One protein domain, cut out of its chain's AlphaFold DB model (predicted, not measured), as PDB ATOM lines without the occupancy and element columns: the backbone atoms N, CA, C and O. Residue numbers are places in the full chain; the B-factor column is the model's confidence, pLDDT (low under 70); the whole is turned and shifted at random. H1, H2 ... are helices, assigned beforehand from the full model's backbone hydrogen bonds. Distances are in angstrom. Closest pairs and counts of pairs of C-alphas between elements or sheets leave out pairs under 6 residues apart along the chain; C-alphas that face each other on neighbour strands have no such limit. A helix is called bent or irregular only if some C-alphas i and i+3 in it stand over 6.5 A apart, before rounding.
ATOM      1  N   ASP A 263     145.128 203.787 133.013       64.56
ATOM      2  CA  ASP A 263     143.699 204.113 132.932       64.56
ATOM      3  C   ASP A 263     142.958 203.233 131.909       64.56
ATOM      4  O   ASP A 263     141.781 202.934 132.099       64.56
ATOM      5  N   ASP A 264     143.650 202.734 130.878       67.69
ATOM      6  CA  ASP A 264     143.059 201.856 129.854       67.69
ATOM      7  C   ASP A 264     143.044 200.369 130.272       67.69
ATOM      8  O   ASP A 264     142.300 199.549 129.729       67.69
ATOM      9  N   ILE A 265     143.856 199.995 131.268       70.06
ATOM     10  CA  ILE A 265     143.952 198.614 131.769       70.06
ATOM     11  C   ILE A 265     142.864 198.341 132.810       70.06
ATOM     12  O   ILE A 265     142.343 197.223 132.912       70.06
ATOM     13  N   PHE A 266     142.494 199.352 133.596       68.69
ATOM     14  CA  PHE A 266     141.487 199.203 134.633       68.69
ATOM     15  C   PHE A 266     140.100 199.541 134.089       68.69
ATOM     16  O   PHE A 266     139.692 200.691 134.014       68.69
ATOM     17  N   PHE A 267     139.302 198.503 133.830       69.00
ATOM     18  CA  PHE A 267     137.876 198.618 133.474       69.00
ATOM     19  C   PHE A 267     137.012 199.378 134.506       69.00
ATOM     20  O   PHE A 267     135.825 199.610 134.277       69.00
ATOM     21  N   PHE A 268     137.575 199.715 135.668       71.62
ATOM     22  CA  PHE A 268     136.891 200.397 136.751       71.62
ATOM     23  C   PHE A 268     137.386 201.834 136.872       71.62
ATOM     24  O   PHE A 268     138.552 202.072 137.155       71.62
ATOM     25  N   GLU A 269     136.441 202.771 136.825       81.00
ATOM     26  CA  GLU A 269     136.635 204.213 137.047       81.00
ATOM     27  C   GLU A 269     137.257 204.553 138.422       81.00
ATOM     28  O   GLU A 269     137.619 205.693 138.698       81.00
ATOM     29  N   LYS A 270     137.368 203.568 139.324       82.44
ATOM     30  CA  LYS A 270     137.988 203.707 140.645       82.44
ATOM     31  C   LYS A 270     139.001 202.582 140.875       82.44
ATOM     32  O   LYS A 270     138.578 201.470 141.211       82.44
ATOM     33  N   PRO A 271     140.317 202.850 140.781       79.56
ATOM     34  CA  PRO A 271     141.349 201.825 140.951       79.56
ATOM     35  C   PRO A 271     141.329 201.190 142.350       79.56
ATOM     36  O   PRO A 271     141.653 200.014 142.505       79.56
ATOM     37  N   GLU A 272     140.852 201.915 143.368       84.06
ATOM     38  CA  GLU A 272     140.696 201.404 144.738       84.06
ATOM     39  C   GLU A 272     139.814 200.147 144.818       84.06
ATOM     40  O   GLU A 272     140.099 199.232 145.593       84.06
ATOM     41  N   LEU A 273     138.763 200.064 143.992       86.00
ATOM     42  CA  LEU A 273     137.871 198.903 143.967       86.00
ATOM     43  C   LEU A 273     138.553 197.676 143.363       86.00
ATOM     44  O   LEU A 273     138.313 196.561 143.822       86.00
ATOM     45  N   PHE A 274     139.414 197.877 142.363       86.00
ATOM     46  CA  PHE A 274     140.167 196.793 141.744       86.00
ATOM     47  C   PHE A 274     141.157 196.180 142.736       86.00
ATOM     48  O   PHE A 274     141.145 194.967 142.942       86.00
ATOM     49  N   TYR A 275     141.954 197.009 143.419       85.75
ATOM     50  CA  TYR A 275     142.882 196.523 144.442       85.75
ATOM     51  C   TYR A 275     142.150 195.823 145.590       85.75
ATOM     52  O   TYR A 275     142.574 194.747 146.008       85.75
ATOM     53  N   GLY A 276     141.009 196.364 146.031       89.25
ATOM     54  CA  GLY A 276     140.165 195.709 147.029       89.25
ATOM     55  C   GLY A 276     139.637 194.347 146.562       89.25
ATOM     56  O   GLY A 276     139.640 193.387 147.329       89.25
ATOM     57  N   ALA A 277     139.228 194.220 145.298       90.25
ATOM     58  CA  ALA A 277     138.775 192.949 144.739       90.25
ATOM     59  C   ALA A 277     139.910 191.915 144.648       90.25
ATOM     60  O   ALA A 277     139.713 190.758 145.017       90.25
ATOM     61  N   VAL A 278     141.102 192.327 144.207       91.81
ATOM     62  CA  VAL A 278     142.292 191.462 144.159       91.81
ATOM     63  C   VAL A 278     142.673 190.988 145.561       91.81
ATOM     64  O   VAL A 278     142.904 189.796 145.761       91.81
ATOM     65  N   GLU A 279     142.675 191.883 146.546       93.94
ATOM     66  CA  GLU A 279     142.954 191.548 147.943       93.94
ATOM     67  C   GLU A 279     141.943 190.531 148.493       93.94
ATOM     68  O   GLU A 279     142.331 189.508 149.064       93.94
ATOM     69  N   ILE A 280     140.649 190.754 148.252       94.62
ATOM     70  CA  ILE A 280     139.581 189.830 148.646       94.62
ATOM     71  C   ILE A 280     139.770 188.459 147.979       94.62
ATOM     72  O   ILE A 280     139.681 187.433 148.656       94.62
ATOM     73  N   CYS A 281     140.085 188.415 146.682       96.88
ATOM     74  CA  CYS A 281     140.364 187.173 145.959       96.88
ATOM     75  C   CYS A 281     141.560 186.412 146.544       96.88
ATOM     76  O   CYS A 281     141.498 185.191 146.702       96.88
ATOM     77  N   ILE A 282     142.645 187.107 146.896       96.12
ATOM     78  CA  ILE A 282     143.809 186.492 147.546       96.12
ATOM     79  C   ILE A 282     143.410 185.935 148.916       96.12
ATOM     80  O   ILE A 282     143.718 184.782 149.219       96.12
ATOM     81  N   MET A 283     142.667 186.695 149.726       96.44
ATOM     82  CA  MET A 283     142.207 186.233 151.038       96.44
ATOM     83  C   MET A 283     141.299 185.002 150.945       96.44
ATOM     84  O   MET A 283     141.474 184.064 151.724       96.44
ATOM     85  N   PHE A 284     140.373 184.954 149.983       96.25
ATOM     86  CA  PHE A 284     139.521 183.782 149.769       96.25
ATOM     87  C   PHE A 284     140.315 182.552 149.326       96.25
ATOM     88  O   PHE A 284     140.058 181.463 149.834       96.25
ATOM     89  N   ASN A 285     141.307 182.711 148.445       95.81
ATOM     90  CA  ASN A 285     142.185 181.607 148.052       95.81
ATOM     91  C   ASN A 285     143.003 181.077 149.237       95.81
ATOM     92  O   ASN A 285     143.091 179.865 149.436       95.81
ATOM     93  N   CYS A 286     143.546 181.967 150.070       97.62
ATOM     94  CA  CYS A 286     144.254 181.582 151.290       97.62
ATOM     95  C   CYS A 286     143.336 180.849 152.278       97.62
ATOM     96  O   CYS A 286     143.733 179.838 152.855       97.62
ATOM     97  N   LEU A 287     142.103 181.330 152.455       96.44
ATOM     98  CA  LEU A 287     141.114 180.701 153.326       96.44
ATOM     99  C   LEU A 287     140.717 179.312 152.810       96.44
ATOM    100  O   LEU A 287     140.665 178.361 153.587       96.44
ATOM    101  N   TYR A 288     140.489 179.180 151.502       96.50
ATOM    102  CA  TYR A 288     140.195 177.903 150.860       96.50
ATOM    103  C   TYR A 288     141.335 176.897 151.054       96.50
ATOM    104  O   TYR A 288     141.093 175.769 151.479       96.50
ATOM    105  N   LEU A 289     142.585 177.317 150.832       95.69
ATOM    106  CA  LEU A 289     143.756 176.468 151.047       95.69
ATOM    107  C   LEU A 289     143.896 176.057 152.522       95.69
ATOM    108  O   LEU A 289     144.210 174.905 152.814       95.69
ATOM    109  N   ALA A 290     143.624 176.969 153.459       95.88
ATOM    110  CA  ALA A 290     143.652 176.669 154.887       95.88
ATOM    111  C   ALA A 290     142.584 175.637 155.285       95.88
ATOM    112  O   ALA A 290     142.885 174.715 156.047       95.88
ATOM    113  N   PHE A 291     141.363 175.750 154.750       96.19
ATOM    114  CA  PHE A 291     140.318 174.744 154.946       96.19
ATOM    115  C   PHE A 291     140.724 173.397 154.360       96.19
ATOM    116  O   PHE A 291     140.652 172.391 155.057       96.19
ATOM    117  N   TRP A 292     141.252 173.390 153.136       96.38
ATOM    118  CA  TRP A 292     141.707 172.170 152.480       96.38
ATOM    119  C   TRP A 292     142.803 171.449 153.281       96.38
ATOM    120  O   TRP A 292     142.711 170.247 153.514       96.38
ATOM    121  N   ILE A 293     143.805 172.182 153.779       94.88
ATOM    122  CA  ILE A 293     144.864 171.617 154.632       94.88
ATOM    123  C   ILE A 293     144.286 171.108 155.957       94.88
ATOM    124  O   ILE A 293     144.701 170.060 156.446       94.88
ATOM    125  N   THR A 294     143.336 171.830 156.551       95.06
ATOM    126  CA  THR A 294     142.718 171.428 157.823       95.06
ATOM    127  C   THR A 294     141.915 170.141 157.663       95.06
ATOM    128  O   THR A 294     142.084 169.222 158.466       95.06
ATOM    129  N   ASP A 295     141.113 170.038 156.603       92.81
ATOM    130  CA  ASP A 295     140.372 168.824 156.261       92.81
ATOM    131  C   ASP A 295     141.329 167.669 155.966       92.81
ATOM    132  O   ASP A 295     141.133 166.567 156.473       92.81
ATOM    133  N   PHE A 296     142.415 167.927 155.234       88.25
ATOM    134  CA  PHE A 296     143.450 166.932 154.972       88.25
ATOM    135  C   PHE A 296     144.092 166.413 156.264       88.25
ATOM    136  O   PHE A 296     144.200 165.202 156.456       88.25
ATOM    137  N   ILE A 297     144.470 167.302 157.189       90.06
ATOM    138  CA  ILE A 297     145.038 166.916 158.487       90.06
ATOM    139  C   ILE A 297     144.020 166.104 159.284       90.06
ATOM    140  O   ILE A 297     144.365 165.057 159.830       90.06
ATOM    141  N   PHE A 298     142.766 166.544 159.333       92.00
ATOM    142  CA  PHE A 298     141.718 165.849 160.069       92.00
ATOM    143  C   PHE A 298     141.438 164.453 159.501       92.00
ATOM    144  O   PHE A 298     141.325 163.488 160.257       92.00
ATOM    145  N   LEU A 299     141.399 164.326 158.175       88.38
ATOM    146  CA  LEU A 299     141.237 163.049 157.493       88.38
ATOM    147  C   LEU A 299     142.448 162.141 157.733       88.38
ATOM    148  O   LEU A 299     142.280 160.974 158.075       88.38
ATOM    149  N   SER A 300     143.664 162.687 157.652       84.94
ATOM    150  CA  SER A 300     144.901 161.947 157.925       84.94
ATOM    151  C   SER A 300     145.002 161.474 159.378       84.94
ATOM    152  O   SER A 300     145.524 160.396 159.632       84.94
ATOM    153  N   ALA A 301     144.459 162.238 160.331       87.56
ATOM    154  CA  ALA A 301     144.428 161.860 161.739       87.56
ATOM    155  C   ALA A 301     143.410 160.746 162.026       87.56
ATOM    156  O   ALA A 301     143.595 159.975 162.967       87.56
ATOM    157  N   LYS A 302     142.332 160.670 161.234       87.75
ATOM    158  CA  LYS A 302     141.311 159.619 161.335       87.75
ATOM    159  C   LYS A 302     141.699 158.336 160.610       87.75
ATOM    160  O   LYS A 302     141.287 157.261 161.039       87.75
ATOM    161  N   MET A 303     142.460 158.434 159.524       83.81
ATOM    162  CA  MET A 303     142.937 157.256 158.809       83.81
ATOM    163  C   MET A 303     144.068 156.589 159.588       83.81
ATOM    164  O   MET A 303     145.006 157.234 160.052       83.81
ATOM    165  N   HIS A 304     143.981 155.268 159.736       80.38
ATOM    166  CA  HIS A 304     145.065 154.493 160.314       80.38
ATOM    167  C   HIS A 304     146.312 154.697 159.440       80.38
ATOM    168  O   HIS A 304     146.223 154.644 158.214       80.38
ATOM    169  N   VAL A 305     147.479 154.939 160.050       75.12
ATOM    170  CA  VAL A 305     148.712 155.343 159.336       75.12
ATOM    171  C   VAL A 305     149.040 154.414 158.156       75.12
ATOM    172  O   VAL A 305     149.548 154.875 157.140       75.12
ATOM    173  N   ALA A 306     148.709 153.124 158.260       73.44
ATOM    174  CA  ALA A 306     148.918 152.138 157.201       73.44
ATOM    175  C   ALA A 306     148.087 152.402 155.927       73.44
ATOM    176  O   ALA A 306     148.611 152.270 154.822       73.44
ATOM    177  N   ASP A 307     146.830 152.826 156.066       80.62
ATOM    178  CA  ASP A 307     145.932 153.053 154.927       80.62
ATOM    179  C   ASP A 307     146.286 154.353 154.195       80.62
ATOM    180  O   ASP A 307     146.190 154.440 152.971       80.62
ATOM    181  N   PHE A 308     146.788 155.347 154.931       79.31
ATOM    182  CA  PHE A 308     147.244 156.613 154.362       79.31
ATOM    183  C   PHE A 308     148.429 156.432 153.401       79.31
ATOM    184  O   PHE A 308     148.421 156.990 152.304       79.31
ATOM    185  N   TRP A 309     149.425 155.618 153.775       81.50
ATOM    186  CA  TRP A 309     150.565 155.325 152.899       81.50
ATOM    187  C   TRP A 309     150.146 154.577 151.633       81.50
ATOM    188  O   TRP A 309     150.659 154.884 150.563       81.50
ATOM    189  N   HIS A 310     149.179 153.661 151.728       84.06
ATOM    190  CA  HIS A 310     148.644 152.977 150.552       84.06
ATOM    191  C   HIS A 310     147.935 153.928 149.583       84.06
ATOM    192  O   HIS A 310     148.086 153.786 148.371       84.06
ATOM    193  N   ILE A 311     147.192 154.911 150.095       84.25
ATOM    194  CA  ILE A 311     146.528 155.916 149.255       84.25
ATOM    195  C   ILE A 311     147.559 156.828 148.578       84.25
ATOM    196  O   ILE A 311     147.433 157.105 147.387       84.25
ATOM    197  N   LEU A 312     148.596 157.262 149.303       84.75
ATOM    198  CA  LEU A 312     149.683 158.064 148.731       84.75
ATOM    199  C   LEU A 312     150.456 157.311 147.645       84.75
ATOM    200  O   LEU A 312     150.743 157.886 146.599       84.75
ATOM    201  N   ASP A 313     150.756 156.034 147.875       88.00
ATOM    202  CA  ASP A 313     151.448 155.182 146.905       88.00
ATOM    203  C   ASP A 313     150.611 154.998 145.627       88.00
ATOM    204  O   ASP A 313     151.120 155.126 144.512       88.00
ATOM    205  N   GLN A 314     149.290 154.825 145.765       88.62
ATOM    206  CA  GLN A 314     148.390 154.818 144.611       88.62
ATOM    207  C   GLN A 314     148.389 156.158 143.871       88.62
ATOM    208  O   GLN A 314     148.441 156.162 142.643       88.62
ATOM    209  N   LEU A 315     148.362 157.289 144.584       89.00
ATOM    210  CA  LEU A 315     148.382 158.616 143.964       89.00
ATOM    211  C   LEU A 315     149.674 158.853 143.163       89.00
ATOM    212  O   LEU A 315     149.613 159.322 142.028       89.00
ATOM    213  N   ALA A 316     150.824 158.469 143.723       88.62
ATOM    214  CA  ALA A 316     152.124 158.566 143.063       88.62
ATOM    215  C   ALA A 316     152.207 157.664 141.820       88.62
ATOM    216  O   ALA A 316     152.747 158.064 140.785       88.62
ATOM    217  N   MET A 317     151.616 156.464 141.876       90.50
ATOM    218  CA  MET A 317     151.491 155.614 140.691       90.50
ATOM    219  C   MET A 317     150.626 156.259 139.604       90.50
ATOM    220  O   MET A 317     150.994 156.192 138.432       90.50
ATOM    221  N   TYR A 318     149.510 156.904 139.956       89.88
ATOM    222  CA  TYR A 318     148.679 157.602 138.972       89.88
ATOM    223  C   TYR A 318     149.426 158.750 138.293       89.88
ATOM    224  O   TYR A 318     149.284 158.912 137.084       89.88
ATOM    225  N   GLU A 319     150.252 159.497 139.025       86.50
ATOM    226  CA  GLU A 319     151.078 160.560 138.448       86.50
ATOM    227  C   GLU A 319     152.081 160.000 137.428       86.50
ATOM    228  O   GLU A 319     152.182 160.503 136.308       86.50
ATOM    229  N   HIS A 320     152.739 158.883 137.758       86.06
ATOM    230  CA  HIS A 320     153.634 158.181 136.837       86.06
ATOM    231  C   HIS A 320     152.918 157.658 135.586       86.06
ATOM    232  O   HIS A 320     153.438 157.786 134.476       86.06
ATOM    233  N   VAL A 321     151.723 157.086 135.747       88.06
ATOM    234  CA  VAL A 321     150.906 156.598 134.628       88.06
ATOM    235  C   VAL A 321     150.454 157.763 133.746       88.06
ATOM    236  O   VAL A 321     150.540 157.675 132.524       88.06
ATOM    237  N   PHE A 322     150.040 158.882 134.339       88.38
ATOM    238  CA  PHE A 322     149.622 160.073 133.600       88.38
ATOM    239  C   PHE A 322     150.783 160.692 132.810       88.38
ATOM    240  O   PHE A 322     150.615 161.070 131.652       88.38
ATOM    241  N   HIS A 323     151.985 160.726 133.394       89.00
ATOM    242  CA  HIS A 323     153.198 161.163 132.701       89.00
ATOM    243  C   HIS A 323     153.607 160.228 131.558       89.00
ATOM    244  O   HIS A 323     154.135 160.698 130.552       89.00
ATOM    245  N   TYR A 324     153.365 158.923 131.697       90.19
ATOM    246  CA  TYR A 324     153.643 157.944 130.647       90.19
ATOM    247  C   TYR A 324     152.700 158.094 129.447       90.19
ATOM    248  O   TYR A 324     153.142 157.941 128.319       90.19
ATOM    249  N   PHE A 325     151.424 158.424 129.671       86.56
ATOM    250  CA  PHE A 325     150.451 158.609 128.584       86.56
ATOM    251  C   PHE A 325     150.572 159.946 127.836       86.56
ATOM    252  O   PHE A 325     150.045 160.061 126.733       86.56
ATOM    253  N   ASN A 326     151.233 160.949 128.421       85.69
ATOM    254  CA  ASN A 326     151.423 162.263 127.795       85.69
ATOM    255  C   ASN A 326     152.704 162.386 126.945       85.69
ATOM    256  O   ASN A 326     152.908 163.437 126.338       85.69
ATOM    257  N   ASN A 327     153.550 161.351 126.903       77.25
ATOM    258  CA  ASN A 327     154.744 161.269 126.051       77.25
ATOM    259  C   ASN A 327     154.542 160.248 124.929       77.25
ATOM    260  O   ASN A 327     155.106 160.477 123.837       77.25
TER     261      ASN A 327
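Overview. This is residues 263 to 327 of the 327 residues of an uncharacterized protein of archaeon (UniProt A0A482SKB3). Two long helices, H1 and H2, meet near their ends at one corner and make a wide, open V, with nothing between the arms. H1 is the longer arm; at its far end residues 263 to 270 make a small hook. The printed part has 65 residues, with two named helices in the order H1, H2 and no named strand, and its class is all helix. The whole is extended, with a radius of gyration of the C-alphas of 20.4 A, and it is only just flat, spanning 56 by 37 by 7 A.

Arrangement. After the opening stretch comes H1, residues 271 to 302, and a tight link of 2 residues joins it to H2, residues 305 to 325. The two helices are close but not clearly touching, with 1 pair of C-alphas within 8 A; this closest pair, Ser 300 and Phe 308, is 6.8 A apart. Their lines stand at a steep tilt of 56 degrees, and they run opposite ways. Their centres are 26.2 A apart. In both H1 and H2 every O i to N i+4 pair is within hydrogen-bond range.

Along the chain. H1 begins at C-alpha 271, at (141.349, 201.825, 140.951), and measures 46.9 A from first to last C-alpha. H2 begins at C-alpha 305, at (148.712, 155.343, 159.336), and ends at C-alpha 325, at (150.451, 158.609, 128.584), a length of 31.0 A. Neither helix is bent.

Size, cuts and confidence. The two C-alphas farthest apart are those of Asp 263 and Ala 306, at 57.6 A. Residues 275 to 298 of H1 and residues 309 to 327, of which 309 to 325 belong to H2, are among those that stand free. The printed part has no cut and ends at Asn 327, the chain's last residue. The mean pLDDT of the printed part is 86.7; residues 263 to 264 and 266 to 267 are under 70.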